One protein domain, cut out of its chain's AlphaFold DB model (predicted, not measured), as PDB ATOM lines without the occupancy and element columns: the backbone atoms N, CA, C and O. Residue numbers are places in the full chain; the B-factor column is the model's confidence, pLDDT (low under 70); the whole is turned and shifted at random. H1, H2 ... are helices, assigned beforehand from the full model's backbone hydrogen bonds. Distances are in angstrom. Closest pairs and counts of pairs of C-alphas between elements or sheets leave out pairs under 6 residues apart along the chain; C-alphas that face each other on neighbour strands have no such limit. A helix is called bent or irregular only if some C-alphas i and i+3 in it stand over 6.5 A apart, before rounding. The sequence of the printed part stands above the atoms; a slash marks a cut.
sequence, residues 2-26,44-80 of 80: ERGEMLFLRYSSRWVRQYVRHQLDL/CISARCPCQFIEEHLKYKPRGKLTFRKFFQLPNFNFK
ATOM      1  N   GLU A   2      85.785 134.173 113.656       72.06
ATOM      2  CA  GLU A   2      86.298 132.867 113.196       72.06
ATOM      3  C   GLU A   2      87.020 131.995 114.252       72.06
ATOM      4  O   GLU A   2      86.791 130.793 114.370       72.06
ATOM      5  N   ARG A   3      87.872 132.592 115.099       72.94
ATOM      6  CA  ARG A   3      88.612 131.842 116.132       72.94
ATOM      7  C   ARG A   3      87.706 131.217 117.199       72.94
ATOM      8  O   ARG A   3      88.036 130.149 117.711       72.94
ATOM      9  N   GLY A   4      86.610 131.886 117.552       74.25
ATOM     10  CA  GLY A   4      85.665 131.400 118.560       74.25
ATOM     11  C   GLY A   4      84.914 130.164 118.076       74.25
ATOM     12  O   GLY A   4      84.845 129.167 118.788       74.25
ATOM     13  N   GLU A   5      84.451 130.190 116.827       79.75
ATOM     14  CA  GLU A   5      83.734 129.084 116.186       79.75
ATOM     15  C   GLU A   5      84.620 127.845 116.027       79.75
ATOM     16  O   GLU A   5      84.219 126.742 116.392       79.75
ATOM     17  N   MET A   6      85.871 128.018 115.587       82.00
ATOM     18  CA  MET A   6      86.825 126.907 115.491       82.00
ATOM     19  C   MET A   6      87.103 126.248 116.848       82.00
ATOM     20  O   MET A   6      87.240 125.024 116.939       82.00
ATOM     21  N   LEU A   7      87.210 127.046 117.915       81.62
ATOM     22  CA  LEU A   7      87.377 126.522 119.269       81.62
ATOM     23  C   LEU A   7      86.120 125.782 119.721       81.62
ATOM     24  O   LEU A   7      86.232 124.669 120.233       81.62
ATOM     25  N   PHE A   8      84.944 126.358 119.482       81.81
ATOM     26  CA  PHE A   8      83.682 125.708 119.795       81.81
ATOM     27  C   PHE A   8      83.570 124.347 119.099       81.81
ATOM     28  O   PHE A   8      83.395 123.339 119.779       81.81
ATOM     29  N   LEU A   9      83.795 124.275 117.785       86.62
ATOM     30  CA  LEU A   9      83.755 123.022 117.024       86.62
ATOM     31  C   LEU A   9      84.783 121.992 117.519       86.62
ATOM     32  O   LEU A   9      84.482 120.803 117.607       86.62
ATOM     33  N   ARG A  10      85.990 122.428 117.896       87.00
ATOM     34  CA  ARG A  10      87.041 121.534 118.412       87.00
ATOM     35  C   ARG A  10      86.709 120.946 119.787       87.00
ATOM     36  O   ARG A  10      87.144 119.831 120.091       87.00
ATOM     37  N   TYR A  11      86.008 121.692 120.637       88.25
ATOM     38  CA  TYR A  11      85.801 121.334 122.041       88.25
ATOM     39  C   TYR A  11      84.364 120.915 122.382       88.25
ATOM     40  O   TYR A  11      84.171 120.284 123.423       88.25
ATOM     41  N   SER A  12      83.389 121.152 121.500       88.69
ATOM     42  CA  SER A  12      81.971 120.807 121.687       88.69
ATOM     43  C   SER A  12      81.777 119.336 122.047       88.69
ATOM     44  O   SER A  12      81.133 119.022 123.040       88.69
ATOM     45  N   SER A  13      82.433 118.422 121.328       88.44
ATOM     46  CA  SER A  13      82.349 116.981 121.600       88.44
ATOM     47  C   SER A  13      82.845 116.604 123.002       88.44
ATOM     48  O   SER A  13      82.325 115.675 123.615       88.44
ATOM     49  N   ARG A  14      83.869 117.295 123.525       90.50
ATOM     50  CA  ARG A  14      84.372 117.059 124.892       90.50
ATOM     51  C   ARG A  14      83.403 117.613 125.928       90.50
ATOM     52  O   ARG A  14      83.130 116.923 126.904       90.50
ATOM     53  N   TRP A  15      82.880 118.810 125.677       90.38
ATOM     54  CA  TRP A  15      81.894 119.455 126.532       90.38
ATOM     55  C   TRP A  15      80.621 118.607 126.659       90.38
ATOM     56  O   TRP A  15      80.253 118.251 127.773       90.38
ATOM     57  N   VAL A  16      80.027 118.167 125.540       89.19
ATOM     58  CA  VAL A  16      78.805 117.335 125.540       89.19
ATOM     59  C   VAL A  16      79.004 116.048 126.341       89.19
ATOM     60  O   VAL A  16      78.141 115.676 127.127       89.19
ATOM     61  N   ARG A  17      80.157 115.376 126.208       90.75
ATOM     62  CA  ARG A  17      80.438 114.155 126.982       90.75
ATOM     63  C   ARG A  17      80.459 114.388 128.488       90.75
ATOM     64  O   ARG A  17      80.021 113.517 129.225       90.75
ATOM     65  N   GLN A  18      81.005 115.511 128.948       87.19
ATOM     66  CA  GLN A  18      81.024 115.826 130.378       87.19
ATOM     67  C   GLN A  18      79.653 116.299 130.863       87.19
ATOM     68  O   GLN A  18      79.237 115.925 131.953       87.19
ATOM     69  N   TYR A  19      78.928 117.040 130.022       85.31
ATOM     70  CA  TYR A  19      77.557 117.469 130.281       85.31
ATOM     71  C   TYR A  19      76.611 116.276 130.479       85.31
ATOM     72  O   TYR A  19      75.965 116.176 131.511       85.31
ATOM     73  N   VAL A  20      76.604 115.307 129.557       87.31
ATOM     74  CA  VAL A  20      75.755 114.100 129.654       87.31
ATOM     75  C   VAL A  20      76.130 113.218 130.855       87.31
ATOM     76  O   VAL A  20      75.306 112.469 131.362       87.31
ATOM     77  N   ARG A  21      77.375 113.305 131.336       88.38
ATOM     78  CA  ARG A  21      77.835 112.601 132.545       88.38
ATOM     79  C   ARG A  21      77.562 113.387 133.829       88.38
ATOM     80  O   ARG A  21      78.081 112.984 134.866       88.38
ATOM     81  N   HIS A  22      76.825 114.498 133.757       81.81
ATOM     82  CA  HIS A  22      76.530 115.371 134.896       81.81
ATOM     83  C   HIS A  22      77.790 115.936 135.581       81.81
ATOM     84  O   HIS A  22      77.767 116.388 136.718       81.81
ATOM     85  N   GLN A  23      78.931 115.940 134.879       83.38
ATOM     86  CA  GLN A  23      80.210 116.436 135.404       83.38
ATOM     87  C   GLN A  23      80.344 117.961 135.289       83.38
ATOM     88  O   GLN A  23      81.317 118.533 135.775       83.38
ATOM     89  N   LEU A  24      79.400 118.613 134.604       80.75
ATOM     90  CA  LEU A  24      79.346 120.065 134.421       80.75
ATOM     91  C   LEU A  24      78.163 120.704 135.154       80.75
ATOM     92  O   LEU A  24      77.906 121.892 134.940       80.75
ATOM     93  N   ASP A  25      77.460 119.930 135.981       79.56
ATOM     94  CA  ASP A  25      76.307 120.401 136.733       79.56
ATOM     95  C   ASP A  25      76.760 121.489 137.703       79.56
ATOM     96  O   ASP A  25      77.717 121.346 138.471       79.56
ATOM     97  N   LEU A  26      76.099 122.636 137.605       68.62
ATOM     98  CA  LEU A  26      76.293 123.714 138.549       68.62
ATOM     99  C   LEU A  26      75.306 123.433 139.680       68.62
ATOM    100  O   LEU A  26      74.132 123.762 139.544       68.62
ATOM    101  N   CYS A  44      74.251 129.707 130.992       66.12
ATOM    102  CA  CYS A  44      73.415 128.564 131.358       66.12
ATOM    103  C   CYS A  44      73.286 128.479 132.892       66.12
ATOM    104  O   CYS A  44      74.262 128.704 133.612       66.12
ATOM    105  N   ILE A  45      72.074 128.197 133.382       67.38
ATOM    106  CA  ILE A  45      71.727 128.228 134.815       67.38
ATOM    107  C   ILE A  45      72.007 126.875 135.485       67.38
ATOM    108  O   ILE A  45      72.494 126.850 136.610       67.38
ATOM    109  N   SER A  46      71.753 125.767 134.784       70.06
ATOM    110  CA  SER A  46      71.837 124.401 135.321       70.06
ATOM    111  C   SER A  46      73.204 123.735 135.151       70.06
ATOM    112  O   SER A  46      73.534 122.798 135.871       70.06
ATOM    113  N   ALA A  47      74.020 124.202 134.206       75.44
ATOM    114  CA  ALA A  47      75.322 123.614 133.922       75.44
ATOM    115  C   ALA A  47      76.300 124.641 133.357       75.44
ATOM    116  O   ALA A  47      75.909 125.689 132.839       75.44
ATOM    117  N   ARG A  48      77.598 124.336 133.415       80.88
ATOM    118  CA  ARG A  48      78.638 125.218 132.880       80.88
ATOM    119  C   ARG A  48      78.507 125.349 131.360       80.88
ATOM    120  O   ARG A  48      78.538 124.348 130.641       80.88
ATOM    121  N   CYS A  49      78.402 126.586 130.861       84.94
ATOM    122  CA  CYS A  49      78.244 126.826 129.424       84.94
ATOM    123  C   CYS A  49      79.472 126.349 128.627       84.94
ATOM    124  O   CYS A  49      80.593 126.378 129.149       84.94
ATOM    125  N   PRO A  50      79.303 125.995 127.337       84.81
ATOM    126  CA  PRO A  50      80.423 125.634 126.468       84.81
ATOM    127  C   PRO A  50      81.511 126.713 126.421       84.81
ATOM    128  O   PRO A  50      82.696 126.398 126.389       84.81
ATOM    129  N   CYS A  51      81.105 127.985 126.472       83.06
ATOM    130  CA  CYS A  51      81.994 129.140 126.547       83.06
ATOM    131  C   CYS A  51      82.977 129.065 127.724       83.06
ATOM    132  O   CYS A  51      84.190 129.018 127.528       83.06
ATOM    133  N   GLN A  52      82.441 128.988 128.941       80.75
ATOM    134  CA  GLN A  52      83.205 128.928 130.186       80.75
ATOM    135  C   GLN A  52      84.068 127.672 130.252       80.75
ATOM    136  O   GLN A  52      85.225 127.736 130.656       80.75
ATOM    137  N   PHE A  53      83.539 126.536 129.790       85.06
ATOM    138  CA  PHE A  53      84.310 125.301 129.707       85.06
ATOM    139  C   PHE A  53      85.565 125.465 128.842       85.06
ATOM    140  O   PHE A  53      86.647 125.033 129.234       85.06
ATOM    141  N   ILE A  54      85.442 126.096 127.671       87.31
ATOM    142  CA  ILE A  54      86.581 126.323 126.775       87.31
ATOM    143  C   ILE A  54      87.586 127.282 127.415       87.31
ATOM    144  O   ILE A  54      88.785 127.018 127.360       87.31
ATOM    145  N   GLU A  55      87.130 128.367 128.039       83.75
ATOM    146  CA  GLU A  55      88.004 129.333 128.715       83.75
ATOM    147  C   GLU A  55      88.812 128.691 129.848       83.75
ATOM    148  O   GLU A  55      90.042 128.799 129.875       83.75
ATOM    149  N   GLU A  56      88.148 127.951 130.737       81.88
ATOM    150  CA  GLU A  56      88.802 127.198 131.809       81.88
ATOM    151  C   GLU A  56      89.754 126.143 131.245       81.88
ATOM    152  O   GLU A  56      90.906 126.041 131.672       81.88
ATOM    153  N   HIS A  57      89.317 125.392 130.232       84.00
ATOM    154  CA  HIS A  57      90.149 124.382 129.590       84.00
ATOM    155  C   HIS A  57      91.421 124.996 128.986       84.00
ATOM    156  O   HIS A  57      92.506 124.424 129.096       84.00
ATOM    157  N   LEU A  58      91.317 126.175 128.370       81.69
ATOM    158  CA  LEU A  58      92.453 126.891 127.791       81.69
ATOM    159  C   LEU A  58      93.365 127.533 128.843       81.69
ATOM    160  O   LEU A  58      94.555 127.693 128.562       81.69
ATOM    161  N   LYS A  59      92.855 127.869 130.035       80.19
ATOM    162  CA  LYS A  59      93.661 128.379 131.158       80.19
ATOM    163  C   LYS A  59      94.699 127.354 131.611       80.19
ATOM    164  O   LYS A  59      95.857 127.709 131.806       80.19
ATOM    165  N   TYR A  60      94.294 126.090 131.731       76.81
ATOM    166  CA  TYR A  60      95.179 124.999 132.157       76.81
ATOM    167  C   TYR A  60      95.898 124.314 130.994       76.81
ATOM    168  O   TYR A  60      96.799 123.505 131.214       76.81
ATOM    169  N   LYS A  61      95.529 124.629 129.746       73.94
ATOM    170  CA  LYS A  61      96.205 124.087 128.571       73.94
ATOM    171  C   LYS A  61      97.633 124.639 128.511       73.94
ATOM    172  O   LYS A  61      97.802 125.851 128.358       73.94
ATOM    173  N   PRO A  62      98.666 123.782 128.574       74.25
ATOM    174  CA  PRO A  62     100.040 124.252 128.550       74.25
ATOM    175  C   PRO A  62     100.308 125.061 127.276       74.25
ATOM    176  O   PRO A  62     100.026 124.620 126.155       74.25
ATOM    177  N   ARG A  63     100.804 126.289 127.461       62.75
ATOM    178  CA  ARG A  63     101.059 127.240 126.376       62.75
ATOM    179  C   ARG A  63     102.403 126.914 125.726       62.75
ATOM    180  O   ARG A  63     103.455 127.203 126.277       62.75
ATOM    181  N   GLY A  64     102.358 126.286 124.554       63.78
ATOM    182  CA  GLY A  64     103.530 125.960 123.739       63.78
ATOM    183  C   GLY A  64     103.164 125.072 122.547       63.78
ATOM    184  O   GLY A  64     102.070 124.503 122.505       63.78
ATOM    185  N   LYS A  65     104.075 124.922 121.573       56.50
ATOM    186  CA  LYS A  65     103.967 123.903 120.511       56.50
ATOM    187  C   LYS A  65     104.250 122.522 121.111       56.50
ATOM    188  O   LYS A  65     105.279 121.908 120.846       56.50
ATOM    189  N   LEU A  66     103.355 122.045 121.970       58.16
ATOM    190  CA  LEU A  66     103.369 120.652 122.382       58.16
ATOM    191  C   LEU A  66     102.925 119.836 121.178       58.16
ATOM    192  O   LEU A  66     101.750 119.809 120.816       58.16
ATOM    193  N   THR A  67     103.892 119.197 120.524       58.94
ATOM    194  CA  THR A  67     103.597 118.086 119.630       58.94
ATOM    195  C   THR A  67     102.757 117.070 120.399       58.94
ATOM    196  O   THR A  67     102.964 116.872 121.598       58.94
ATOM    197  N   PHE A  68     101.806 116.427 119.718       58.50
ATOM    198  CA  PHE A  68     100.878 115.454 120.315       58.50
ATOM    199  C   PHE A  68     101.616 114.432 121.208       58.50
ATOM    200  O   PHE A  68     101.157 114.091 122.290       58.50
ATOM    201  N   ARG A  69     102.841 114.059 120.810       56.41
ATOM    202  CA  ARG A  69     103.763 113.187 121.551       56.41
ATOM    203  C   ARG A  69     104.240 113.750 122.901       56.41
ATOM    204  O   ARG A  69     104.285 113.007 123.870       56.41
ATOM    205  N   LYS A  70     104.564 115.047 122.984       56.78
ATOM    206  CA  LYS A  70     105.013 115.705 124.228       56.78
ATOM    207  C   LYS A  70     103.865 115.953 125.208       56.78
ATOM    208  O   LYS A  70     104.103 116.050 126.402       56.78
ATOM    209  N   PHE A  71     102.629 116.036 124.715       59.56
ATOM    210  CA  PHE A  71     101.434 116.205 125.545       59.56
ATOM    211  C   PHE A  71     101.171 114.982 126.439       59.56
ATOM    212  O   PHE A  71     100.965 115.147 127.635       59.56
ATOM    213  N   PHE A  72     101.282 113.765 125.893       58.50
ATOM    214  CA  PHE A  72     101.154 112.516 126.663       58.50
ATOM    215  C   PHE A  72     102.340 112.224 127.593       58.50
ATOM    216  O   PHE A  72     102.257 111.319 128.413       58.50
ATOM    217  N   GLN A  73     103.439 112.970 127.465       58.12
ATOM    218  CA  GLN A  73     104.630 112.833 128.308       58.12
ATOM    219  C   GLN A  73     104.646 113.823 129.482       58.12
ATOM    220  O   GLN A  73     105.598 113.831 130.259       58.12
ATOM    221  N   LEU A  74     103.629 114.681 129.616       58.62
ATOM    222  CA  LEU A  74     103.564 115.615 130.734       58.62
ATOM    223  C   LEU A  74     103.213 114.870 132.032       58.62
ATOM    224  O   LEU A  74     102.258 114.091 132.044       58.62
ATOM    225  N   PRO A  75     103.903 115.169 133.148       57.19
ATOM    226  CA  PRO A  75     103.771 114.428 134.406       57.19
ATOM    227  C   PRO A  75     102.377 114.526 135.054       57.19
ATOM    228  O   PRO A  75     102.061 113.745 135.943       57.19
ATOM    229  N   ASN A  76     101.526 115.448 134.591       56.59
ATOM    230  CA  ASN A  76     100.181 115.691 135.120       56.59
ATOM    231  C   ASN A  76      99.053 115.249 134.170       56.59
ATOM    232  O   ASN A  76      97.902 115.637 134.366       56.59
ATOM    233  N   PHE A  77      99.348 114.448 133.137       52.66
ATOM    234  CA  PHE A  77      98.321 113.867 132.263       52.66
ATOM    235  C   PHE A  77      97.634 112.661 132.920       52.66
ATOM    236  O   PHE A  77      97.710 111.535 132.439       52.66
ATOM    237  N   ASN A  78      96.971 112.890 134.052       40.84
ATOM    238  CA  ASN A  78      96.175 111.864 134.714       40.84
ATOM    239  C   ASN A  78      94.709 112.017 134.281       40.84
ATOM    240  O   ASN A  78      94.048 112.992 134.637       40.84
ATOM    241  N   PHE A  79      94.215 111.071 133.479       47.72
ATOM    242  CA  PHE A  79      92.778 110.857 133.320       47.72
ATOM    243  C   PHE A  79      92.287 110.153 134.590       47.72
ATOM    244  O   PHE A  79      92.292 108.927 134.647       47.72
ATOM    245  N   LYS A  80      91.935 110.930 135.617       37.06
ATOM    246  CA  LYS A  80      91.009 110.455 136.650       37.06
ATOM    247  C   LYS A  80      89.579 110.636 136.160       37.06
ATOM    248  O   LYS A  80      89.306 111.689 135.539       37.06
TER     249      LYS A  80
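What this domain is: This is residues 2 to 26 and 44 to 80 of the 80 residues of an uncharacterized protein of Pediculus humanus subsp. corporis (UniProt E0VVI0). A long bent helix, H1, and a shorter helix, H2, set across it at the bend make the one helix-to-helix packing of this loose model. Pro 50, the first residue of H2, is the residue of H2 that comes closest to both arms of H1, and the other end of H2 leads the chain away to the tiny helix H3, which lies by itself on the far side, followed by a tail whose residues 75 to 80 stick out free. The printed part has 62 residues with three named helices, in the order H1, H2, H3, and no named strand; its class is all helix. The whole is loose, with a radius of gyration of the C-alphas of 13.2 A, and flat, with spans of 36 by 32 by 17 A.

How they stand to each other: The longest helix is H1, residues 2 to 20, which by its hydrogen bonds was assigned as one helix but is bent: C-alphas 10 and 13 are 7.3 A apart. Its arms are H1a, residues 2 to 10, and H1b, residues 13 to 20, while residues 11 and 12 belong to neither. The lines of H1a and H1b stand at a steep tilt of 58 degrees. The next helix along the chain is H2, residues 50 to 60. H1a and H2 touch, with 4 pairs of C-alphas within 8 A; their closest C-alphas, those of Phe 8 and Pro 50, are 7.4 A apart. The lines of H1a and H2 are about perpendicular, at 88 degrees. H1b and H2 are close but not clearly touching, with 2 pairs of C-alphas within 8 A; their closest C-alphas, those of Trp 15 and Pro 50, are 6.4 A apart. H1b and H2 run opposite ways at a steep tilt of 67 degrees. The last helix, H3, residues 68 to 71, touches no helix: it is apart from H1a, from H1b and from H2. In H1a, H1b and H2 every pair of O i and N i+4 is within hydrogen-bond range. H3 is too short for such a pair, but its one pair of O i and N i+3 is within range.

Where its parts are: H1a begins at C-alpha 2, at (86.298, 132.867, 113.196), and measures 12.5 A from its first C-alpha to its last, that of Arg 10. H1b runs from Ser 13 to Val 20, 10.8 A from first to last C-alpha, and ends at C-alpha 20, at (75.755, 114.100, 129.654). H2 has 11 residues, from Pro 50 to Tyr 60, and is 15.8 A from first to last C-alpha. H3 has 4 residues, from Phe 68 to Phe 71, and is 5.3 A long by the same measure; its C-alpha 71 is at (101.434, 116.205, 125.545).

The domain as a whole: The two C-alphas farthest apart, those of Ile 45 and Arg 69, are 37.8 A apart. The first and last printed C-alphas, those of Glu 2 and Lys 80, are 32.8 A apart, and Lys 80 is the chain's last residue. Residues 27 to 43 are cut out and not printed, and C-alphas 26 and 44 are 9.1 A apart across the cut. The link from H1 to H2 is the link across the cut; the link from H2 to H3, with 7 residues, is short. Residues 75 to 80 stand free. The mean pLDDT of the printed part is 74.0. The model's confidence is low, under 70, at residue 26, at residues 44 to 45 and at residues 63 to 80, and the mean over H3 is 58.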